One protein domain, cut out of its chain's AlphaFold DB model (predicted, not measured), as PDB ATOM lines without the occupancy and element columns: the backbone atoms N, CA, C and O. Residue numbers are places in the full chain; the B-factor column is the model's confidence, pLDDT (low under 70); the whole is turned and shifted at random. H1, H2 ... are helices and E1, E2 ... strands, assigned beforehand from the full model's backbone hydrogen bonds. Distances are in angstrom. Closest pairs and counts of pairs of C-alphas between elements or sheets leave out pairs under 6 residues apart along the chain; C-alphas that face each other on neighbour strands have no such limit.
ATOM      1  N   TYR A 253     -10.857   5.823  22.056       95.94
ATOM      2  CA  TYR A 253     -10.207   6.842  21.233       95.94
ATOM      3  C   TYR A 253     -10.670   8.254  21.622       95.94
ATOM      4  O   TYR A 253      -9.841   9.129  21.874       95.94
ATOM      5  N   THR A 254     -11.980   8.463  21.749       94.88
ATOM      6  CA  THR A 254     -12.564   9.741  22.171       94.88
ATOM      7  C   THR A 254     -12.068  10.155  23.557       94.88
ATOM      8  O   THR A 254     -11.651  11.302  23.728       94.88
ATOM      9  N   LEU A 255     -12.020   9.225  24.518       94.94
ATOM     10  CA  LEU A 255     -11.507   9.502  25.866       94.94
ATOM     11  C   LEU A 255     -10.034   9.940  25.857       94.94
ATOM     12  O   LEU A 255      -9.672  10.870  26.578       94.94
ATOM     13  N   VAL A 256      -9.198   9.309  25.028       96.56
ATOM     14  CA  VAL A 256      -7.771   9.650  24.881       96.56
ATOM     15  C   VAL A 256      -7.576  11.046  24.297       96.56
ATOM     16  O   VAL A 256      -6.717  11.793  24.762       96.56
ATOM     17  N   ILE A 257      -8.390  11.435  23.315       94.62
ATOM     18  CA  ILE A 257      -8.326  12.786  22.741       94.62
ATOM     19  C   ILE A 257      -8.814  13.849  23.737       94.62
ATOM     20  O   ILE A 257      -8.267  14.952  23.762       94.62
ATOM     21  N   GLN A 258      -9.818  13.533  24.560       94.31
ATOM     22  CA  GLN A 258     -10.371  14.450  25.567       94.31
ATOM     23  C   GLN A 258      -9.464  14.638  26.790       94.31
ATOM     24  O   GLN A 258      -9.526  15.685  27.428       94.31
ATOM     25  N   ASN A 259      -8.613  13.658  27.105       94.06
ATOM     26  CA  ASN A 259      -7.733  13.674  28.275       94.06
ATOM     27  C   ASN A 259      -6.259  13.595  27.847       94.06
ATOM     28  O   ASN A 259      -5.594  12.593  28.113       94.06
ATOM     29  N   PRO A 260      -5.723  14.627  27.171       95.19
ATOM     30  CA  PRO A 260      -4.469  14.504  26.440       95.19
ATOM     31  C   PRO A 260      -3.241  14.252  27.324       95.19
ATOM     32  O   PRO A 260      -2.264  13.682  26.838       95.19
ATOM     33  N   GLU A 261      -3.289  14.664  28.591       96.62
ATOM     34  CA  GLU A 261      -2.177  14.545  29.541       96.62
ATOM     35  C   GLU A 261      -2.131  13.204  30.277       96.62
ATOM     36  O   GLU A 261      -1.067  12.797  30.742       96.62
ATOM     37  N   LEU A 262      -3.260  12.500  30.373       96.50
ATOM     38  CA  LEU A 262      -3.320  11.220  31.071       96.50
ATOM     39  C   LEU A 262      -2.745  10.104  30.200       96.50
ATOM     40  O   LEU A 262      -2.894  10.108  28.973       96.50
ATOM     41  N   SER A 263      -2.103   9.125  30.840       97.94
ATOM     42  CA  SER A 263      -1.733   7.899  30.138       97.94
ATOM     43  C   SER A 263      -2.997   7.158  29.694       97.94
ATOM     44  O   SER A 263      -4.043   7.227  30.346       97.94
ATOM     45  N   ILE A 264      -2.916   6.434  28.579       97.94
ATOM     46  CA  ILE A 264      -4.046   5.639  28.080       97.94
ATOM     47  C   ILE A 264      -4.460   4.590  29.128       97.94
ATOM     48  O   ILE A 264      -5.650   4.323  29.298       97.94
ATOM     49  N   GLU A 265      -3.504   4.047  29.883       97.56
ATOM     50  CA  GLU A 265      -3.765   3.140  31.001       97.56
ATOM     51  C   GLU A 265      -4.592   3.799  32.116       97.56
ATOM     52  O   GLU A 265      -5.572   3.215  32.580       97.56
ATOM     53  N   ASP A 266      -4.243   5.021  32.525       97.38
ATOM     54  CA  ASP A 266      -4.978   5.748  33.567       97.38
ATOM     55  C   ASP A 266      -6.388   6.112  33.106       97.38
ATOM     56  O   ASP A 266      -7.343   5.995  33.875       97.38
ATOM     57  N   ILE A 267      -6.549   6.475  31.831       97.25
ATOM     58  CA  ILE A 267      -7.864   6.727  31.228       97.25
ATOM     59  C   ILE A 267      -8.740   5.473  31.307       97.25
ATOM     60  O   ILE A 267      -9.907   5.574  31.700       97.25
ATOM     61  N   ILE A 268      -8.190   4.297  30.985       96.44
ATOM     62  CA  ILE A 268      -8.903   3.020  31.114       96.44
ATOM     63  C   ILE A 268      -9.261   2.760  32.581       96.44
ATOM     64  O   ILE A 268     -10.423   2.481  32.870       96.44
ATOM     65  N   LYS A 269      -8.320   2.910  33.524       93.94
ATOM     66  CA  LYS A 269      -8.569   2.714  34.969       93.94
ATOM     67  C   LYS A 269      -9.659   3.645  35.511       93.94
ATOM     68  O   LYS A 269     -10.523   3.222  36.275       93.94
ATOM     69  N   ILE A 270      -9.661   4.912  35.099       92.00
ATOM     70  CA  ILE A 270     -10.682   5.888  35.503       92.00
ATOM     71  C   ILE A 270     -12.051   5.520  34.930       92.00
ATOM     72  O   ILE A 270     -13.055   5.762  35.593       92.00
ATOM     73  N   ASN A 271     -12.109   4.899  33.753       91.94
ATOM     74  CA  ASN A 271     -13.357   4.590  33.056       91.94
ATOM     75  C   ASN A 271     -13.776   3.113  33.129       91.94
ATOM     76  O   ASN A 271     -14.718   2.736  32.444       91.94
ATOM     77  N   THR A 272     -13.124   2.299  33.961       92.56
ATOM     78  CA  THR A 272     -13.515   0.910  34.239       92.56
ATOM     79  C   THR A 272     -13.912   0.729  35.706       92.56
ATOM     80  O   THR A 272     -13.398   1.444  36.578       92.56
ATOM     81  N   PRO A 273     -14.851  -0.188  36.007       91.19
ATOM     82  CA  PRO A 273     -15.241  -0.479  37.379       91.19
ATOM     83  C   PRO A 273     -14.086  -1.087  38.172       91.19
ATOM     84  O   PRO A 273     -13.229  -1.790  37.633       91.19
ATOM     85  N   LYS A 274     -14.114  -0.902  39.496       89.88
ATOM     86  CA  LYS A 274     -13.337  -1.760  40.395       89.88
ATOM     87  C   LYS A 274     -13.876  -3.184  40.269       89.88
ATOM     88  O   LYS A 274     -15.081  -3.393  40.373       89.88
ATOM     89  N   SER A 275     -13.000  -4.159  40.074       91.12
ATOM     90  CA  SER A 275     -13.376  -5.571  39.964       91.12
ATOM     91  C   SER A 275     -12.499  -6.406  40.885       91.12
ATOM     92  O   SER A 275     -11.308  -6.134  41.041       91.12
ATOM     93  N   LYS A 276     -13.088  -7.440  41.494       91.94
ATOM     94  CA  LYS A 276     -12.341  -8.488  42.213       91.94
ATOM     95  C   LYS A 276     -11.531  -9.371  41.267       91.94
ATOM     96  O   LYS A 276     -10.616 -10.066  41.704       91.94
ATOM     97  N   PHE A 277     -11.887  -9.385  39.987       92.62
ATOM     98  CA  PHE A 277     -11.189 -10.148  38.968       92.62
ATOM     99  C   PHE A 277     -10.149  -9.285  38.266       92.62
ATOM    100  O   PHE A 277     -10.316  -8.079  38.106       92.62
ATOM    101  N   ASN A 278      -9.075  -9.930  37.813       93.75
ATOM    102  CA  ASN A 278      -8.060  -9.251  37.028       93.75
ATOM    103  C   ASN A 278      -8.674  -8.704  35.730       93.75
ATOM    104  O   ASN A 278      -9.277  -9.463  34.963       93.75
ATOM    105  N   ILE A 279      -8.491  -7.408  35.489       95.06
ATOM    106  CA  ILE A 279      -8.908  -6.744  34.256       95.06
ATOM    107  C   ILE A 279      -7.762  -6.871  33.255       95.06
ATOM    108  O   ILE A 279      -6.675  -6.326  33.444       95.06
ATOM    109  N   ALA A 280      -8.002  -7.615  32.184       96.50
ATOM    110  CA  ALA A 280      -7.082  -7.757  31.075       96.50
ATOM    111  C   ALA A 280      -7.336  -6.668  30.027       96.50
ATOM    112  O   ALA A 280      -8.474  -6.371  29.665       96.50
ATOM    113  N   ILE A 281      -6.246  -6.116  29.497       97.88
ATOM    114  CA  ILE A 281      -6.256  -5.226  28.337       97.88
ATOM    115  C   ILE A 281      -5.494  -5.946  27.232       97.88
ATOM    116  O   ILE A 281      -4.372  -6.412  27.459       97.88
ATOM    117  N   ARG A 282      -6.108  -6.106  26.060       97.62
ATOM    118  CA  ARG A 282      -5.524  -6.814  24.909       97.62
ATOM    119  C   ARG A 282      -5.924  -6.138  23.608       97.62
ATOM    120  O   ARG A 282      -6.991  -5.542  23.527       97.62
ATOM    121  N   TYR A 283      -5.111  -6.298  22.571       96.19
ATOM    122  CA  TYR A 283      -5.581  -6.082  21.209       96.19
ATOM    123  C   TYR A 283      -6.434  -7.268  20.757       96.19
ATOM    124  O   TYR A 283      -6.042  -8.417  20.950       96.19
ATOM    125  N   LEU A 284      -7.564  -6.998  20.113       94.38
ATOM    126  CA  LEU A 284      -8.332  -7.943  19.317       94.38
ATOM    127  C   LEU A 284      -7.899  -7.799  17.856       94.38
ATOM    128  O   LEU A 284      -8.373  -6.920  17.137       94.38
ATOM    129  N   SER A 285      -6.973  -8.662  17.439       88.38
ATOM    130  CA  SER A 285      -6.461  -8.703  16.068       88.38
ATOM    131  C   SER A 285      -6.692 -10.090  15.489       88.38
ATOM    132  O   SER A 285      -6.315 -11.106  16.089       88.38
ATOM    133  N   GLY A 286      -7.394 -10.148  14.358       85.44
ATOM    134  CA  GLY A 286      -8.050 -11.385  13.961       85.44
ATOM    135  C   GLY A 286      -9.039 -11.841  15.036       85.44
ATOM    136  O   GLY A 286      -9.636 -11.046  15.759       85.44
ATOM    137  N   SER A 287      -9.169 -13.154  15.199       85.62
ATOM    138  CA  SER A 287      -9.987 -13.750  16.258       85.62
ATOM    139  C   SER A 287      -9.238 -13.930  17.589       85.62
ATOM    140  O   SER A 287      -9.713 -14.674  18.451       85.62
ATOM    141  N   LYS A 288      -8.071 -13.301  17.796       91.88
ATOM    142  CA  LYS A 288      -7.191 -13.551  18.955       91.88
ATOM    143  C   LYS A 288      -6.972 -12.302  19.808       91.88
ATOM    144  O   LYS A 288      -6.928 -11.188  19.298       91.88
ATOM    145  N   TYR A 289      -6.783 -12.526  21.111       95.19
ATOM    146  CA  TYR A 289      -6.329 -11.504  22.050       95.19
ATOM    147  C   TYR A 289      -4.803 -11.512  22.134       95.19
ATOM    148  O   TYR A 289      -4.215 -12.530  22.500       95.19
ATOM    149  N   LEU A 290      -4.168 -10.392  21.797       95.06
ATOM    150  CA  LEU A 290      -2.715 -10.264  21.686       95.06
ATOM    151  C   LEU A 290      -2.193  -9.081  22.514       95.06
ATOM    152  O   LEU A 290      -2.894  -8.092  22.721       95.06
ATOM    153  N   ASN A 291      -0.941  -9.176  22.966       95.88
ATOM    154  CA  ASN A 291      -0.214  -8.046  23.569       95.88
ATOM    155  C   ASN A 291       0.496  -7.184  22.520       95.88
ATOM    156  O   ASN A 291       0.910  -6.069  22.810       95.88
ATOM    157  N   GLU A 292       0.661  -7.704  21.310       93.69
ATOM    158  CA  GLU A 292       1.336  -7.020  20.221       93.69
ATOM    159  C   GLU A 292       0.669  -7.404  18.909       93.69
ATOM    160  O   GLU A 292       0.294  -8.563  18.709       93.69
ATOM    161  N   ILE A 293       0.500  -6.422  18.031       90.00
ATOM    162  CA  ILE A 293      -0.070  -6.630  16.702       90.00
ATOM    163  C   ILE A 293       0.968  -6.355  15.623       90.00
ATOM    164  O   ILE A 293       1.894  -5.564  15.799       90.00
ATOM    165  N   SER A 294       0.803  -7.008  14.478       82.12
ATOM    166  CA  SER A 294       1.580  -6.673  13.289       82.12
ATOM    167  C   SER A 294       1.147  -5.308  12.765       82.12
ATOM    168  O   SER A 294      -0.040  -5.009  12.730       82.12
ATOM    169  N   THR A 295       2.087  -4.484  12.305       76.00
ATOM    170  CA  THR A 295       1.760  -3.240  11.586       76.00
ATOM    171  C   THR A 295       1.360  -3.500  10.131       76.00
ATOM    172  O   THR A 295       0.876  -2.600   9.434       76.00
ATOM    173  N   ASN A 296       1.532  -4.737   9.658       65.12
ATOM    174  CA  ASN A 296       1.151  -5.157   8.320       65.12
ATOM    175  C   ASN A 296      -0.320  -5.545   8.263       65.12
ATOM    176  O   ASN A 296      -0.876  -6.094   9.207       65.12
ATOM    177  N   HIS A 297      -0.956  -5.215   7.139       63.97
ATOM    178  CA  HIS A 297      -2.387  -5.431   6.896       63.97
ATOM    179  C   HIS A 297      -3.331  -4.684   7.850       63.97
ATOM    180  O   HIS A 297      -4.531  -4.917   7.796       63.97
ATOM    181  N   GLN A 298      -2.807  -3.732   8.633       70.12
ATOM    182  CA  GLN A 298      -3.565  -2.887   9.562       70.12
ATOM    183  C   GLN A 298      -4.030  -1.540   8.965       70.12
ATOM    184  O   GLN A 298      -4.427  -0.611   9.666       70.12
ATOM    185  N   GLY A 299      -3.909  -1.381   7.642       76.25
ATOM    186  CA  GLY A 299      -4.282  -0.146   6.944       76.25
ATOM    187  C   GLY A 299      -3.403   1.072   7.274       76.25
ATOM    188  O   GLY A 299      -3.812   2.204   7.014       76.25
ATOM    189  N   PHE A 300      -2.213   0.884   7.858       86.06
ATOM    190  CA  PHE A 300      -1.271   1.975   8.140       86.06
ATOM    191  C   PHE A 300      -0.500   2.420   6.891       86.06
ATOM    192  O   PHE A 300       0.029   1.595   6.145       86.06
ATOM    193  N   SER A 301      -0.363   3.733   6.695       86.12
ATOM    194  CA  SER A 301       0.539   4.294   5.679       86.12
ATOM    195  C   SER A 301       2.011   4.084   6.056       86.12
ATOM    196  O   SER A 301       2.337   3.942   7.231       86.12
ATOM    197  N   ASN A 302       2.938   4.164   5.093       83.19
ATOM    198  CA  ASN A 302       4.379   4.014   5.373       83.19
ATOM    199  C   ASN A 302       4.894   4.989   6.448       83.19
ATOM    200  O   ASN A 302       5.738   4.622   7.260       83.19
ATOM    201  N   LYS A 303       4.355   6.217   6.494       87.06
ATOM    202  CA  LYS A 303       4.688   7.195   7.543       87.06
ATOM    203  C   LYS A 303       4.155   6.768   8.911       87.06
ATOM    204  O   LYS A 303       4.844   6.936   9.908       87.06
ATOM    205  N   GLU A 304       2.936   6.234   8.961       91.19
ATOM    206  CA  GLU A 304       2.342   5.719  10.200       91.19
ATOM    207  C   GLU A 304       3.110   4.497  10.706       91.19
ATOM    208  O   GLU A 304       3.493   4.476  11.871       91.19
ATOM    209  N   LYS A 305       3.429   3.540   9.822       89.62
ATOM    210  CA  LYS A 305       4.263   2.376  10.147       89.62
ATOM    211  C   LYS A 305       5.611   2.801  10.729       89.62
ATOM    212  O   LYS A 305       5.986   2.309  11.781       89.62
ATOM    213  N   ALA A 306       6.292   3.766  10.107       87.94
ATOM    214  CA  ALA A 306       7.570   4.269  10.607       87.94
ATOM    215  C   ALA A 306       7.467   4.858  12.026       87.94
ATOM    216  O   ALA A 306       8.343   4.610  12.850       87.94
ATOM    217  N   ILE A 307       6.397   5.605  12.332       92.06
ATOM    218  CA  ILE A 307       6.145   6.139  13.682       92.06
ATOM    219  C   ILE A 307       5.878   4.997  14.668       92.06
ATOM    220  O   ILE A 307       6.487   4.959  15.734       92.06
ATOM    221  N   ILE A 308       5.001   4.057  14.303       92.06
ATOM    222  CA  ILE A 308       4.636   2.922  15.154       92.06
ATOM    223  C   ILE A 308       5.865   2.075  15.475       92.06
ATOM    224  O   ILE A 308       6.097   1.802  16.644       92.06
ATOM    225  N   THR A 309       6.677   1.719  14.476       90.88
ATOM    226  CA  THR A 309       7.902   0.933  14.672       90.88
ATOM    227  C   THR A 309       8.928   1.694  15.508       90.88
ATOM    228  O   THR A 309       9.514   1.123  16.421       90.88
ATOM    229  N   ARG A 310       9.131   2.994  15.245       91.75
ATOM    230  CA  ARG A 310      10.123   3.810  15.965       91.75
ATOM    231  C   ARG A 310       9.832   3.916  17.460       91.75
ATOM    232  O   ARG A 310      10.768   3.916  18.252       91.75
ATOM    233  N   TYR A 311       8.560   4.029  17.828       92.44
ATOM    234  CA  TYR A 311       8.124   4.155  19.223       92.44
ATOM    235  C   TYR A 311       7.498   2.866  19.773       92.44
ATOM    236  O   TYR A 311       6.937   2.880  20.865       92.44
ATOM    237  N   ASN A 312       7.591   1.765  19.020       93.69
ATOM    238  CA  ASN A 312       7.033   0.448  19.329       93.69
ATOM    239  C   ASN A 312       5.579   0.499  19.854       93.69
ATOM    240  O   ASN A 312       5.238  -0.143  20.849       93.69
ATOM    241  N   LEU A 313       4.724   1.302  19.203       94.56
ATOM    242  CA  LEU A 313       3.323   1.519  19.615       94.56
ATOM    243  C   LEU A 313       2.414   0.323  19.299       94.56
ATOM    244  O   LEU A 313       1.290   0.247  19.786       94.56
ATOM    245  N   ASN A 314       2.881  -0.615  18.474       92.62
ATOM    246  CA  ASN A 314       2.184  -1.866  18.193       92.62
ATOM    247  C   ASN A 314       2.233  -2.835  19.385       92.62
ATOM    248  O   ASN A 314       1.403  -3.741  19.451       92.62
ATOM    249  N   ASN A 315       3.156  -2.628  20.330       96.12
ATOM    250  CA  ASN A 315       3.165  -3.296  21.622       96.12
ATOM    251  C   ASN A 315       2.247  -2.558  22.608       96.12
ATOM    252  O   ASN A 315       2.358  -1.347  22.815       96.12
ATOM    253  N   LEU A 316       1.336  -3.299  23.229       96.00
ATOM    254  CA  LEU A 316       0.270  -2.739  24.049       96.00
ATOM    255  C   LEU A 316       0.801  -1.993  25.279       96.00
ATOM    256  O   LEU A 316       0.287  -0.929  25.595       96.00
ATOM    257  N   ASN A 317       1.857  -2.482  25.936       96.19
ATOM    258  CA  ASN A 317       2.401  -1.828  27.134       96.19
ATOM    259  C   ASN A 317       2.954  -0.428  26.817       96.19
ATOM    260  O   ASN A 317       2.755   0.525  27.574       96.19
ATOM    261  N   ASN A 318       3.607  -0.280  25.661       96.44
ATOM    262  CA  ASN A 318       4.123   1.012  25.207       96.44
ATOM    263  C   ASN A 318       2.994   1.969  24.813       96.44
ATOM    264  O   ASN A 318       3.077   3.164  25.102       96.44
ATOM    265  N   LEU A 319       1.930   1.454  24.185       97.25
ATOM    266  CA  LEU A 319       0.749   2.262  23.891       97.25
ATOM    267  C   LEU A 319       0.091   2.747  25.191       97.25
ATOM    268  O   LEU A 319      -0.121   3.943  25.351       97.25
ATOM    269  N   LEU A 320      -0.188   1.836  26.126       97.19
ATOM    270  CA  LEU A 320      -0.917   2.127  27.363       97.19
ATOM    271  C   LEU A 320      -0.184   3.122  28.273       97.19
ATOM    272  O   LEU A 320      -0.810   4.028  28.817       97.19
ATOM    273  N   SER A 321       1.142   3.010  28.377       96.81
ATOM    274  CA  SER A 321       1.972   3.923  29.180       96.81
ATOM    275  C   SER A 321       2.152   5.325  28.577       96.81
ATOM    276  O   SER A 321       2.718   6.215  29.217       96.81
ATOM    277  N   SER A 322       1.693   5.548  27.344       96.19
ATOM    278  CA  SER A 322       1.818   6.830  26.650       96.19
ATOM    279  C   SER A 322       0.580   7.711  26.854       96.19
ATOM    280  O   SER A 322      -0.523   7.204  27.029       96.19
ATOM    281  N   SER A 323       0.748   9.035  26.788       96.81
ATOM    282  CA  SER A 323      -0.350  10.012  26.699       96.81
ATOM    283  C   SER A 323      -0.392  10.649  25.307       96.81
ATOM    284  O   SER A 323       0.603  10.622  24.571       96.81
ATOM    285  N   TYR A 324      -1.521  11.248  24.924       96.50
ATOM    286  CA  TYR A 324      -1.623  11.944  23.637       96.50
ATOM    287  C   TYR A 324      -0.626  13.112  23.543       96.50
ATOM    288  O   TYR A 324       0.052  13.250  22.522       96.50
ATOM    289  N   SER A 325      -0.487  13.918  24.604       94.50
ATOM    290  CA  SER A 325       0.444  15.054  24.663       94.50
ATOM    291  C   SER A 325       1.899  14.603  24.516       94.50
ATOM    292  O   SER A 325       2.649  15.156  23.704       94.50
ATOM    293  N   ARG A 326       2.281  13.522  25.207       95.06
ATOM    294  CA  ARG A 326       3.618  12.925  25.118       95.06
ATOM    295  C   ARG A 326       3.912  12.404  23.717       95.06
ATOM    296  O   ARG A 326       4.965  12.722  23.172       95.06
ATOM    297  N   LEU A 327       2.993  11.656  23.105       94.75
ATOM    298  CA  LEU A 327       3.179  11.147  21.741       94.75
ATOM    299  C   LEU A 327       3.276  12.277  20.711       94.75
ATOM    300  O   LEU A 327       4.034  12.167  19.750       94.75
ATOM    301  N   LEU A 328       2.541  13.373  20.912       94.31
ATOM    302  CA  LEU A 328       2.590  14.539  20.033       94.31
ATOM    303  C   LEU A 328       3.909  15.318  20.160       94.31
ATOM    304  O   LEU A 328       4.340  15.939  19.192       94.31
ATOM    305  N   SER A 329       4.561  15.265  21.326       93.06
ATOM    306  CA  SER A 329       5.860  15.912  21.567       93.06
ATOM    307  C   SER A 329       7.035  15.224  20.858       93.06
ATOM    308  O   SER A 329       8.111  15.808  20.716       93.06
ATOM    309  N   TYR A 330       6.854  13.983  20.403       91.56
ATOM    310  CA  TYR A 330       7.908  13.213  19.759       91.56
ATOM    311  C   TYR A 330       8.320  13.798  18.406       91.56
ATOM    312  O   TYR A 330       7.499  14.184  17.570       91.56
ATOM    313  N   SER A 331       9.632  13.797  18.153       83.25
ATOM    314  CA  SER A 331      10.171  14.257  16.873       83.25
ATOM    315  C   SER A 331       9.568  13.455  15.712       83.25
ATOM    316  O   SER A 331       9.409  12.231  15.782       83.25
ATOM    317  N   TYR A 332       9.234  14.160  14.627       82.25
ATOM    318  CA  TYR A 332       8.649  13.600  13.402       82.25
ATOM    319  C   TYR A 332       7.219  13.033  13.533       82.25
ATOM    320  O   TYR A 332       6.729  12.411  12.587       82.25
ATOM    321  N   VAL A 333       6.515  13.275  14.647       89.56
ATOM    322  CA  VAL A 333       5.103  12.894  14.818       89.56
ATOM    323  C   VAL A 333       4.190  14.082  14.511       89.56
ATOM    324  O   VAL A 333       4.057  15.022  15.285       89.56
ATOM    325  N   GLY A 334       3.528  14.051  13.353       90.88
ATOM    326  CA  GLY A 334       2.518  15.053  12.999       90.88
ATOM    327  C   GLY A 334       1.150  14.741  13.614       90.88
ATOM    328  O   GLY A 334       0.718  13.587  13.591       90.88
ATOM    329  N   LYS A 335       0.413  15.771  14.057       93.31
ATOM    330  CA  LYS A 335      -0.939  15.652  14.650       93.31
ATOM    331  C   LYS A 335      -1.886  14.755  13.842       93.31
ATOM    332  O   LYS A 335      -2.525  13.870  14.397       93.31
ATOM    333  N   LYS A 336      -1.947  14.953  12.518       94.12
ATOM    334  CA  LYS A 336      -2.806  14.165  11.615       94.12
ATOM    335  C   LYS A 336      -2.463  12.671  11.648       94.12
ATOM    336  O   LYS A 336      -3.360  11.836  11.706       94.12
ATOM    337  N   ASN A 337      -1.173  12.345  11.610       93.19
ATOM    338  CA  ASN A 337      -0.696  10.967  11.635       93.19
ATOM    339  C   ASN A 337      -0.961  10.325  12.997       93.19
ATOM    340  O   ASN A 337      -1.450   9.204  13.033       93.19
ATOM    341  N   LEU A 338      -0.703  11.039  14.096       95.12
ATOM    342  CA  LEU A 338      -0.960  10.531  15.443       95.12
ATOM    343  C   LEU A 338      -2.443  10.217  15.664       95.12
ATOM    344  O   LEU A 338      -2.769   9.135  16.136       95.12
ATOM    345  N   ILE A 339      -3.335  11.126  15.261       95.00
ATOM    346  CA  ILE A 339      -4.789  10.919  15.320       95.00
ATOM    347  C   ILE A 339      -5.194   9.642  14.571       95.00
ATOM    348  O   ILE A 339      -5.919   8.810  15.109       95.00
ATOM    349  N   SER A 340      -4.693   9.468  13.346       94.25
ATOM    350  CA  SER A 340      -4.973   8.283  12.529       94.25
ATOM    351  C   SER A 340      -4.434   6.995  13.168       94.25
ATOM    352  O   SER A 340      -5.142   5.990  13.212       94.25
ATOM    353  N   ILE A 341      -3.213   7.030  13.717       94.88
ATOM    354  CA  ILE A 341      -2.593   5.896  14.419       94.88
ATOM    355  C   ILE A 341      -3.427   5.502  15.638       94.88
ATOM    356  O   ILE A 341      -3.814   4.343  15.755       94.88
ATOM    357  N   LEU A 342      -3.732   6.460  16.518       96.06
ATOM    358  CA  LEU A 342      -4.488   6.202  17.741       96.06
ATOM    359  C   LEU A 342      -5.891   5.691  17.433       96.06
ATOM    360  O   LEU A 342      -6.325   4.744  18.074       96.06
ATOM    361  N   LYS A 343      -6.570   6.239  16.418       93.81
ATOM    362  CA  LYS A 343      -7.880   5.732  15.998       93.81
ATOM    363  C   LYS A 343      -7.810   4.245  15.634       93.81
ATOM    364  O   LYS A 343      -8.575   3.457  16.172       93.81
ATOM    365  N   LYS A 344      -6.857   3.850  14.782       92.94
ATOM    366  CA  LYS A 344      -6.710   2.459  14.312       92.94
ATOM    367  C   LYS A 344      -6.248   1.491  15.408       92.94
ATOM    368  O   LYS A 344      -6.719   0.358  15.451       92.94
ATOM    369  N   LEU A 345      -5.323   1.914  16.277       94.31
ATOM    370  CA  LEU A 345      -4.820   1.075  17.371       94.31
ATOM    371  C   LEU A 345      -5.864   0.912  18.480       94.31
ATOM    372  O   LEU A 345      -6.132  -0.207  18.905       94.31
ATOM    373  N   LEU A 346      -6.485   2.007  18.930       95.38
ATOM    374  CA  LEU A 346      -7.420   1.979  20.059       95.38
ATOM    375  C   LEU A 346      -8.741   1.290  19.717       95.38
ATOM    376  O   LEU A 346      -9.316   0.655  20.592       95.38
ATOM    377  N   GLN A 347      -9.178   1.317  18.454       92.38
ATOM    378  CA  GLN A 347     -10.324   0.520  17.986       92.38
ATOM    379  C   GLN A 347     -10.126  -0.995  18.152       92.38
ATOM    380  O   GLN A 347     -11.098  -1.745  18.199       92.38
ATOM    381  N   GLN A 348      -8.879  -1.460  18.237       93.44
ATOM    382  CA  GLN A 348      -8.564  -2.868  18.473       93.44
ATOM    383  C   GLN A 348      -8.392  -3.188  19.956       93.44
ATOM    384  O   GLN A 348      -8.271  -4.359  20.300       93.44
ATOM    385  N   VAL A 349      -8.347  -2.197  20.845       96.50
ATOM    386  CA  VAL A 349      -8.158  -2.443  22.275       96.50
ATOM    387  C   VAL A 349      -9.464  -2.936  22.884       96.50
ATOM    388  O   VAL A 349     -10.518  -2.326  22.723       96.50
ATOM    389  N   VAL A 350      -9.374  -4.042  23.617       97.06
ATOM    390  CA  VAL A 350     -10.468  -4.622  24.390       97.06
ATOM    391  C   VAL A 350     -10.050  -4.691  25.850       97.06
ATOM    392  O   VAL A 350      -8.959  -5.172  26.174       97.06
ATOM    393  N   VAL A 351     -10.934  -4.222  26.726       96.88
ATOM    394  CA  VAL A 351     -10.769  -4.245  28.180       96.88
ATOM    395  C   VAL A 351     -11.848  -5.138  28.764       96.88
ATOM    396  O   VAL A 351     -13.037  -4.869  28.592       96.88
ATOM    397  N   TYR A 352     -11.445  -6.214  29.427       95.31
ATOM    398  CA  TYR A 352     -12.357  -7.263  29.873       95.31
ATOM    399  C   TYR A 352     -11.835  -7.950  31.131       95.31
ATOM    400  O   TYR A 352     -10.636  -7.943  31.409       95.31
ATOM    401  N   ASN A 353     -12.723  -8.577  31.891       93.31
ATOM    402  CA  ASN A 353     -12.346  -9.574  32.889       93.31
ATOM    403  C   ASN A 353     -12.894 -10.947  32.465       93.31
ATOM    404  O   ASN A 353     -13.326 -11.142  31.332       93.31
ATOM    405  N   LYS A 354     -12.866 -11.929  33.366       89.56
ATOM    406  CA  LYS A 354     -13.334 -13.285  33.047       89.56
ATOM    407  C   LYS A 354     -14.842 -13.400  32.747       89.56
ATOM    408  O   LYS A 354     -15.249 -14.442  32.252       89.56
ATOM    409  N   HIS A 355     -15.639 -12.383  33.077       87.06
ATOM    410  CA  HIS A 355     -17.105 -12.408  33.013       87.06
ATOM    411  C   HIS A 355     -17.702 -11.343  32.094       87.06
ATOM    412  O   HIS A 355     -18.779 -11.554  31.555       87.06
ATOM    413  N   GLU A 356     -17.040 -10.196  31.944       89.75
ATOM    414  CA  GLU A 356     -17.623  -9.010  31.323       89.75
ATOM    415  C   GLU A 356     -16.585  -8.254  30.487       89.75
ATOM    416  O   GLU A 356     -15.385  -8.237  30.793       89.75
ATOM    417  N   ILE A 357     -17.060  -7.606  29.424       93.31
ATOM    418  CA  ILE A 357     -16.283  -6.690  28.593       93.31
ATOM    419  C   ILE A 357     -16.710  -5.266  28.927       93.31
ATOM    420  O   ILE A 357     -17.881  -4.907  28.813       93.31
ATOM    421  N   PHE A 358     -15.734  -4.450  29.312       93.12
ATOM    422  CA  PHE A 358     -15.950  -3.069  29.736       93.12
ATOM    423  C   PHE A 358     -15.731  -2.074  28.597       93.12
ATOM    424  O   PHE A 358     -16.424  -1.065  28.516       93.12
ATOM    425  N   MET A 359     -14.770  -2.343  27.706       94.44
ATOM    426  CA  MET A 359     -14.475  -1.478  26.559       94.44
ATOM    427  C   MET A 359     -14.051  -2.288  25.341       94.44
ATOM    428  O   MET A 359     -13.365  -3.303  25.465       94.44
ATOM    429  N   GLY A 360     -14.403  -1.786  24.163       93.88
ATOM    430  CA  GLY A 360     -13.949  -2.285  22.873       93.88
ATOM    431  C   GLY A 360     -14.913  -1.907  21.755       93.88
ATOM    432  O   GLY A 360     -16.033  -1.456  22.005       93.88
ATOM    433  N   ASP A 361     -14.476  -2.086  20.511       92.62
ATOM    434  CA  ASP A 361     -15.332  -1.863  19.350       92.62
ATOM    435  C   ASP A 361     -16.432  -2.933  19.284       92.62
ATOM    436  O   ASP A 361     -16.159  -4.120  19.090       92.62
ATOM    437  N   THR A 362     -17.689  -2.512  19.449       91.56
ATOM    438  CA  THR A 362     -18.844  -3.422  19.489       91.56
ATOM    439  C   THR A 362     -18.948  -4.285  18.239       91.56
ATOM    440  O   THR A 362     -19.343  -5.440  18.335       91.56
ATOM    441  N   SER A 363     -18.595  -3.763  17.065       93.06
ATOM    442  CA  SER A 363     -18.756  -4.487  15.804       93.06
ATOM    443  C   SER A 363     -17.710  -5.589  15.660       93.06
ATOM    444  O   SER A 363     -18.047  -6.720  15.313       93.06
ATOM    445  N   ARG A 364     -16.452  -5.315  16.028       94.50
ATOM    446  CA  ARG A 364     -15.410  -6.349  16.137       94.50
ATOM    447  C   ARG A 364     -15.765  -7.404  17.175       94.50
ATOM    448  O   ARG A 364     -15.577  -8.594  16.929       94.50
ATOM    449  N   LEU A 365     -16.277  -6.976  18.328       94.94
ATOM    450  CA  LEU A 365     -16.687  -7.880  19.399       94.94
ATOM    451  C   LEU A 365     -17.888  -8.737  18.985       94.94
ATOM    452  O   LEU A 365     -17.870  -9.940  19.224       94.94
ATOM    453  N   TYR A 366     -18.865  -8.175  18.274       94.25
ATOM    454  CA  TYR A 366     -19.964  -8.943  17.696       94.25
ATOM    455  C   TYR A 366     -19.429 -10.062  16.801       94.25
ATOM    456  O   TYR A 366     -19.741 -11.224  17.042       94.25
ATOM    457  N   PHE A 367     -18.552  -9.755  15.837       95.00
ATOM    458  CA  PHE A 367     -17.966 -10.797  14.986       95.00
ATOM    459  C   PHE A 367     -17.172 -11.823  15.799       95.00
ATOM    460  O   PHE A 367     -17.222 -13.010  15.501       95.00
ATOM    461  N   LYS A 368     -16.458 -11.399  16.850       95.12
ATOM    462  CA  LYS A 368     -15.690 -12.292  17.729       95.12
ATOM    463  C   LYS A 368     -16.574 -13.332  18.429       95.12
ATOM    464  O   LYS A 368     -16.122 -14.471  18.580       95.12
ATOM    465  N   PHE A 369     -17.777 -12.946  18.856       92.81
ATOM    466  CA  PHE A 369     -18.712 -13.816  19.579       92.81
ATOM    467  C   PHE A 369     -19.781 -14.458  18.691       92.81
ATOM    468  O   PHE A 369     -20.416 -15.421  19.116       92.81
ATOM    469  N   SER A 370     -19.954 -13.994  17.454       91.44
ATOM    470  CA  SER A 370     -20.849 -14.618  16.485       91.44
ATOM    471  C   SER A 370     -20.182 -15.790  15.755       91.44
ATOM    472  O   SER A 370     -18.963 -16.001  15.783       91.44
ATOM    473  N   ARG A 371     -20.989 -16.561  15.015       87.69
ATOM    474  CA  ARG A 371     -20.484 -17.628  14.135       87.69
ATOM    475  C   ARG A 371     -19.570 -17.104  13.011       87.69
ATOM    476  O   ARG A 371     -18.762 -17.863  12.481       87.69
ATOM    477  N   GLN A 372     -19.612 -15.802  12.709       90.94
ATOM    478  CA  GLN A 372     -18.778 -15.145  11.695       90.94
ATOM    479  C   GLN A 372     -17.399 -14.681  12.196       90.94
ATOM    480  O   GLN A 372     -16.747 -13.864  11.544       90.94
ATOM    481  N   LYS A 373     -16.889 -15.241  13.303       94.00
ATOM    482  CA  LYS A 373     -15.551 -14.935  13.855       94.00
ATOM    483  C   LYS A 373     -14.402 -14.973  12.849       94.00
ATOM    484  O   LYS A 373     -13.387 -14.309  13.054       94.00
ATOM    485  N   PHE A 374     -14.528 -15.765  11.783       93.12
ATOM    486  CA  PHE A 374     -13.498 -15.893  10.756       93.12
ATOM    487  C   PHE A 374     -13.278 -14.580   9.989       93.12
ATOM    488  O   PHE A 374     -12.137 -14.302   9.621       93.12
ATOM    489  N   LEU A 375     -14.316 -13.741   9.842       94.50
ATOM    490  CA  LEU A 375     -14.267 -12.456   9.130       94.50
ATOM    491  C   LEU A 375     -13.286 -11.461   9.756       94.50
ATOM    492  O   LEU A 375     -12.733 -10.628   9.047       94.50
ATOM    493  N   LEU A 376     -12.985 -11.589  11.053       94.00
ATOM    494  CA  LEU A 376     -11.971 -10.761  11.712       94.00
ATOM    495  C   LEU A 376     -10.565 -10.930  11.113       94.00
ATOM    496  O   LEU A 376      -9.706 -10.090  11.353       94.00
ATOM    497  N   ASN A 377     -10.312 -12.002  10.352       91.69
ATOM    498  CA  ASN A 377      -9.030 -12.238   9.682       91.69
ATOM    499  C   ASN A 377      -8.952 -11.640   8.265       91.69
ATOM    500  O   ASN A 377      -7.957 -11.864   7.574       91.69
ATOM    501  N   LEU A 378      -9.977 -10.906   7.816       90.94
ATOM    502  CA  LEU A 378      -9.897 -10.101   6.597       90.94
ATOM    503  C   LEU A 378      -8.807  -9.024   6.728       90.94
ATOM    504  O   LEU A 378      -8.477  -8.573   7.825       90.94
ATOM    505  N   LYS A 379      -8.264  -8.569   5.589       86.44
ATOM    506  CA  LYS A 379      -7.394  -7.380   5.552       86.44
ATOM    507  C   LYS A 379      -8.159  -6.195   6.165       86.44
ATOM    508  O   LYS A 379      -9.324  -6.002   5.830       86.44
ATOM    509  N   GLU A 380      -7.519  -5.361   6.994       86.06
ATOM    510  CA  GLU A 380      -8.240  -4.327   7.766       86.06
ATOM    511  C   GLU A 380      -9.066  -3.361   6.912       86.06
ATOM    512  O   GLU A 380     -10.140  -2.934   7.315       86.06
ATOM    513  N   VAL A 381      -8.598  -3.013   5.711       84.56
ATOM    514  CA  VAL A 381      -9.361  -2.139   4.801       84.56
ATOM    515  C   VAL A 381     -10.712  -2.767   4.436       84.56
ATOM    516  O   VAL A 381     -11.728  -2.080   4.434       84.56
ATOM    517  N   LEU A 382     -10.724  -4.077   4.187       89.69
ATOM    518  CA  LEU A 382     -11.914  -4.847   3.831       89.69
ATOM    519  C   LEU A 382     -12.804  -5.105   5.051       89.69
ATOM    520  O   LEU A 382     -14.024  -4.991   4.969       89.69
ATOM    521  N   LEU A 383     -12.191  -5.406   6.201       92.06
ATOM    522  CA  LEU A 383     -12.912  -5.563   7.462       92.06
ATOM    523  C   LEU A 383     -13.627  -4.266   7.858       92.06
ATOM    524  O   LEU A 383     -14.767  -4.319   8.306       92.06
ATOM    525  N   ASN A 384     -12.995  -3.107   7.662       89.94
ATOM    526  CA  ASN A 384     -13.619  -1.819   7.953       89.94
ATOM    527  C   ASN A 384     -14.806  -1.521   7.019       89.94
ATOM    528  O   ASN A 384     -15.828  -1.067   7.522       89.94
ATOM    529  N   ASP A 385     -14.737  -1.852   5.719       91.00
ATOM    530  CA  ASP A 385     -15.904  -1.759   4.810       91.00
ATOM    531  C   ASP A 385     -17.074  -2.623   5.313       91.00
ATOM    532  O   ASP A 385     -18.223  -2.179   5.370       91.00
ATOM    533  N   LEU A 386     -16.783  -3.850   5.753       93.50
ATOM    534  CA  LEU A 386     -17.791  -4.735   6.333       93.50
ATOM    535  C   LEU A 386     -18.356  -4.185   7.655       93.50
ATOM    536  O   LEU A 386     -19.569  -4.226   7.866       93.50
ATOM    537  N   ILE A 387     -17.500  -3.666   8.540       93.44
ATOM    538  CA  ILE A 387     -17.898  -3.065   9.821       93.44
ATOM    539  C   ILE A 387     -18.784  -1.840   9.592       93.44
ATOM    540  O   ILE A 387     -19.781  -1.692  10.294       93.44
ATOM    541  N   GLU A 388     -18.473  -0.980   8.621       92.94
ATOM    542  CA  GLU A 388     -19.305   0.180   8.281       92.94
ATOM    543  C   GLU A 388     -20.704  -0.253   7.835       92.94
ATOM    544  O   GLU A 388     -21.704   0.253   8.347       92.94
ATOM    545  N   LYS A 389     -20.796  -1.261   6.963       92.75
ATOM    546  CA  LYS A 389     -22.084  -1.836   6.551       92.75
ATOM    547  C   LYS A 389     -22.839  -2.479   7.719       92.75
ATOM    548  O   LYS A 389     -24.055  -2.323   7.820       92.75
ATOM    549  N   PHE A 390     -22.137  -3.170   8.618       93.25
ATOM    550  CA  PHE A 390     -22.736  -3.759   9.817       93.25
ATOM    551  C   PHE A 390     -23.203  -2.695  10.818       93.25
ATOM    552  O   PHE A 390     -24.265  -2.856  11.413       93.25
ATOM    553  N   ASN A 391     -22.480  -1.582  10.965       92.00
ATOM    554  CA  ASN A 391     -22.884  -0.470  11.827       92.00
ATOM    555  C   ASN A 391     -24.250   0.092  11.418       92.00
ATOM    556  O   ASN A 391     -25.066   0.355  12.292       92.00
ATOM    557  N   VAL A 392     -24.551   0.166  10.117       90.94
ATOM    558  CA  VAL A 392     -25.876   0.591   9.625       90.94
ATOM    559  C   VAL A 392     -26.991  -0.378  10.037       90.94
ATOM    560  O   VAL A 392     -28.114   0.052  10.284       90.94
ATOM    561  N   ILE A 393     -26.714  -1.686  10.099       90.62
ATOM    562  CA  ILE A 393     -27.674  -2.673  10.621       90.62
ATOM    563  C   ILE A 393     -27.828  -2.467  12.126       90.62
ATOM    564  O   ILE A 393     -28.940  -2.301  12.614       90.62
ATOM    565  N   LYS A 394     -26.704  -2.426  12.844       88.44
ATOM    566  CA  LYS A 394     -26.645  -2.247  14.294       88.44
ATOM    567  C   LYS A 394     -27.445  -1.022  14.751       88.44
ATOM    568  O   LYS A 394     -28.275  -1.154  15.638       88.44
ATOM    569  N   GLU A 395     -27.252   0.131  14.113       85.62
ATOM    570  CA  GLU A 395     -27.943   1.392  14.434       85.62
ATOM    571  C   GLU A 395     -29.450   1.374  14.132       85.62
ATOM    572  O   GLU A 395     -30.197   2.153  14.714       85.62
ATOM    573  N   LYS A 396     -29.914   0.511  13.219       84.19
ATOM    574  CA  LYS A 396     -31.346   0.364  12.908       84.19
ATOM    575  C   LYS A 396     -32.057  -0.605  13.845       84.19
ATOM    576  O   LYS A 396     -33.232  -0.397  14.136       84.19
ATOM    577  N   GLU A 397     -31.370  -1.664  14.269       81.56
ATOM    578  CA  GLU A 397     -31.972  -2.734  15.074       81.56
ATOM    579  C   GLU A 397     -31.805  -2.541  16.583       81.56
ATOM    580  O   GLU A 397     -32.565  -3.131  17.348       81.56
ATOM    581  N   LEU A 398     -30.834  -1.739  17.024       72.06
ATOM    582  CA  LEU A 398     -30.702  -1.346  18.423       72.06
ATOM    583  C   LEU A 398     -31.302   0.043  18.635       72.06
ATOM    584  O   LEU A 398     -30.928   1.006  17.968       72.06
ATOM    585  N   LEU A 399     -32.207   0.146  19.606       57.66
ATOM    586  CA  LEU A 399     -32.638   1.432  20.144       57.66
ATOM    587  C   LEU A 399     -31.461   2.071  20.898       57.66
ATOM    588  O   LEU A 399     -30.702   1.370  21.564       57.66
ATOM    589  N   ASP A 400     -31.315   3.393  20.780       55.25
ATOM    590  CA  ASP A 400     -30.255   4.192  21.413       55.25
ATOM    591  C   ASP A 400     -30.400   4.172  22.949       55.25
ATOM    592  O   ASP A 400     -30.992   5.056  23.581       55.25
ATOM    593  N   GLU A 401     -29.943   3.081  23.559       62.16
ATOM    594  CA  GLU A 401     -30.005   2.829  24.990       62.16
ATOM    595  C   GLU A 401     -28.606   2.822  25.597       62.16
ATOM    596  O   GLU A 401     -27.693   2.139  25.133       62.16
ATOM    597  N   LYS A 402     -28.448   3.562  26.701       70.06
ATOM    598  CA  LYS A 402     -27.249   3.534  27.544       70.06
ATOM    599  C   LYS A 402     -27.163   2.198  28.288       70.06
ATOM    600  O   LYS A 402     -27.513   2.096  29.466       70.06
ATOM    601  N   MET A 403     -26.740   1.157  27.586       77.56
ATOM    602  CA  MET A 403     -26.496  -0.177  28.132       77.56
ATOM    603  C   MET A 403     -25.005  -0.405  28.380       77.56
ATOM    604  O   MET A 403     -24.153   0.358  27.911       77.56
ATOM    605  N   SER A 404     -24.695  -1.462  29.133       85.19
ATOM    606  CA  SER A 404     -23.320  -1.960  29.167       85.19
ATOM    607  C   SER A 404     -22.950  -2.599  27.831       85.19
ATOM    608  O   SER A 404     -23.807  -3.125  27.118       85.19
ATOM    609  N   LEU A 405     -21.657  -2.589  27.505       88.69
ATOM    610  CA  LEU A 405     -21.160  -3.196  26.271       88.69
ATOM    611  C   LEU A 405     -21.473  -4.700  26.200       88.69
ATOM    612  O   LEU A 405     -21.782  -5.205  25.127       88.69
ATOM    613  N   THR A 406     -21.434  -5.408  27.330       88.44
ATOM    614  CA  THR A 406     -21.742  -6.846  27.373       88.44
ATOM    615  C   THR A 406     -23.216  -7.110  27.073       88.44
ATOM    616  O   THR A 406     -23.514  -7.933  26.216       88.44
ATOM    617  N   GLN A 407     -24.131  -6.338  27.666       84.88
ATOM    618  CA  GLN A 407     -25.561  -6.443  27.349       84.88
ATOM    619  C   GLN A 407     -25.855  -6.120  25.880       84.88
ATOM    620  O   GLN A 407     -26.643  -6.814  25.243       84.88
ATOM    621  N   GLU A 408     -25.218  -5.083  25.323       86.69
ATOM    622  CA  GLU A 408     -25.370  -4.740  23.904       86.69
ATOM    623  C   GLU A 408     -24.917  -5.901  23.004       86.69
ATOM    624  O   GLU A 408     -25.588  -6.235  22.028       86.69
ATOM    625  N   LEU A 409     -23.799  -6.550  23.345       90.00
ATOM    626  CA  LEU A 409     -23.304  -7.715  22.613       90.00
ATOM    627  C   LEU A 409     -24.242  -8.915  22.732       90.00
ATOM    628  O   LEU A 409     -24.525  -9.538  21.712       90.00
ATOM    629  N   ASP A 410     -24.752  -9.210  23.926       87.62
ATOM    630  CA  ASP A 410     -25.700 -10.307  24.139       87.62
ATOM    631  C   ASP A 410     -26.982 -10.099  23.331       87.62
ATOM    632  O   ASP A 410     -27.475 -11.036  22.696       87.62
ATOM    633  N   LEU A 411     -27.495  -8.865  23.288       85.25
ATOM    634  CA  LEU A 411     -28.636  -8.513  22.449       85.25
ATOM    635  C   LEU A 411     -28.310  -8.693  20.967       85.25
ATOM    636  O   LEU A 411     -29.103  -9.290  20.250       85.25
ATOM    637  N   LEU A 412     -27.152  -8.226  20.495       88.56
ATOM    638  CA  LEU A 412     -26.778  -8.345  19.084       88.56
ATOM    639  C   LEU A 412     -26.578  -9.796  18.644       88.56
ATOM    640  O   LEU A 412     -27.103 -10.194  17.605       88.56
ATOM    641  N   VAL A 413     -25.820 -10.578  19.413       90.00
ATOM    642  CA  VAL A 413     -25.460 -11.962  19.073       90.00
ATOM    643  C   VAL A 413     -26.691 -12.866  19.060       90.00
ATOM    644  O   VAL A 413     -26.786 -13.747  18.207       90.00
ATOM    645  N   ASN A 414     -27.656 -12.625  19.952       87.25
ATOM    646  CA  ASN A 414     -28.888 -13.412  20.032       87.25
ATOM    647  C   ASN A 414     -30.036 -12.846  19.175       87.25
ATOM    648  O   ASN A 414     -31.130 -13.415  19.153       87.25
ATOM    649  N   ASN A 415     -29.819 -11.743  18.452       87.38
ATOM    650  CA  ASN A 415     -30.844 -11.146  17.604       87.38
ATOM    651  C   ASN A 415     -30.866 -11.805  16.214       87.38
ATOM    652  O   ASN A 415     -30.021 -11.565  15.342       87.38
ATOM    653  N   ASN A 416     -31.903 -12.614  15.987       88.69
ATOM    654  CA  ASN A 416     -32.129 -13.299  14.715       88.69
ATOM    655  C   ASN A 416     -32.308 -12.329  13.536       88.69
ATOM    656  O   ASN A 416     -31.863 -12.641  12.434       88.69
ATOM    657  N   ILE A 417     -32.899 -11.149  13.756       89.69
ATOM    658  CA  ILE A 417     -33.107 -10.132  12.713       89.69
ATOM    659  C   ILE A 417     -31.766  -9.527  12.289       89.69
ATOM    660  O   ILE A 417     -31.497  -9.405  11.094       89.69
ATOM    661  N   VAL A 418     -30.896  -9.192  13.249       90.50
ATOM    662  CA  VAL A 418     -29.530  -8.709  12.970       90.50
ATOM    663  C   VAL A 418     -28.764  -9.751  12.160       90.50
ATOM    664  O   VAL A 418     -28.164  -9.426  11.133       90.50
ATOM    665  N   THR A 419     -28.847 -11.014  12.579       89.00
ATOM    666  CA  THR A 419     -28.199 -12.132  11.890       89.00
ATOM    667  C   THR A 419     -28.737 -12.295  10.463       89.00
ATOM    668  O   THR A 419     -27.959 -12.408   9.518       89.00
TER     669      THR A 419
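AT A GLANCE: This is residues 253 to 419 of the 745 residues of an uncharacterized protein of Staphylococcus sp. HMSC067F07 (UniProt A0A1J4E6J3). A small, strongly twisted sheet of four strands stands between two sets of helices, H1 to H6 toward one end and H7 to H11 toward the other; no helix of one set touches a helix of the other. The longest helix, H9, crosses H7 at about a right angle, touching it with residues 387 to 391 alone, and is not on the sheet. The 167 printed residues hold eleven named helices and four named strands, in the order H1 H2 E1 E2 H3 H4 H5 H6 E3 E4 H7 H8 H9 H10 H11. The sheet runs E2 E1 E3 E4, antiparallel throughout, and the class is mixed. The whole is compact, with a radius of gyration of the C-alphas of 16.2 A and spans of 50 by 37 by 26 A.

HOW THE PARTS SIT: Inner strands E1, residues 280 to 285, and E3, residues 349 to 352, are antiparallel neighbours, with N 280 and O 352 2.8 A apart. E1 forms a hairpin with edge strand E2, residues 288 to 290, where N 283 and O 290 are 2.9 A apart. E3 forms another with edge strand E4, residues 357 to 359, where N 358 and O 351 are 2.8 A apart. H7, residues 362 to 369, is on the sheet, across the strands. H7 touches H8, residues 373 to 377, closest at the C-alphas of Phe 367 and Lys 373, 4.9 A. It touches H10, residues 405 to 413, at a steep tilt of 61 degrees, closest at C-alphas 366 and 409, 6.1 A. It is about perpendicular, at 80 degrees, to H9, residues 380 to 397, whose residues 387 to 391 touch it, closest at C-alphas 363 and 387, 6.2 A. H9 also touches H11, residues 416 to 419, closest at C-alphas 393 and 418, 6.7 A. In the other set, H6, residues 335 to 346, touches H3, residues 302 to 310, closest at C-alphas 337 and 304, 6.2 A. H6 only just touches H1, residues 253 to 258, and H5, residues 324 to 329, with 3 pairs of C-alphas within 8 A each; the closest are 346 and 253, 5.7 A, and 335 and 328, 6.5 A. H5 and H6 form a helical hairpin. H2, residues 264 to 271, and H4, residues 316 to 320, only graze the sheet and only just touch each other, with 3 such pairs, closest at C-alphas 265 and 320, 4.7 A. Every O i to N i+4 pair is within hydrogen-bond range in H1 to H7 and H10; H9 has 13 of 14, H8 has 0 of 1 but 2 of 2 O i to N i+3 pairs, and H11 is too short for an O i to N i+4 pair.

IN THESE COORDINATES: H1 begins at C-alpha 253 (-10.207, 6.842, 21.233). E1 is 15.0 A long, H6 16.1 A. H9 is 24.9 A long from C-alpha 380 (-8.240, -4.327, 7.766), with a kink of 25 degrees near residue 389. H11 ends at C-alpha 419 (-28.199, -12.132, 11.890).

THE WHOLE: The C-alphas farthest apart, of Ser 331 and Asn 416, are 50.5 A apart. The printed part has no cut. The link from E2 to H3, 11 residues, is long. The mean pLDDT of the printed part is 90.6; residues 296 to 297 and 399 to 401 are under 70.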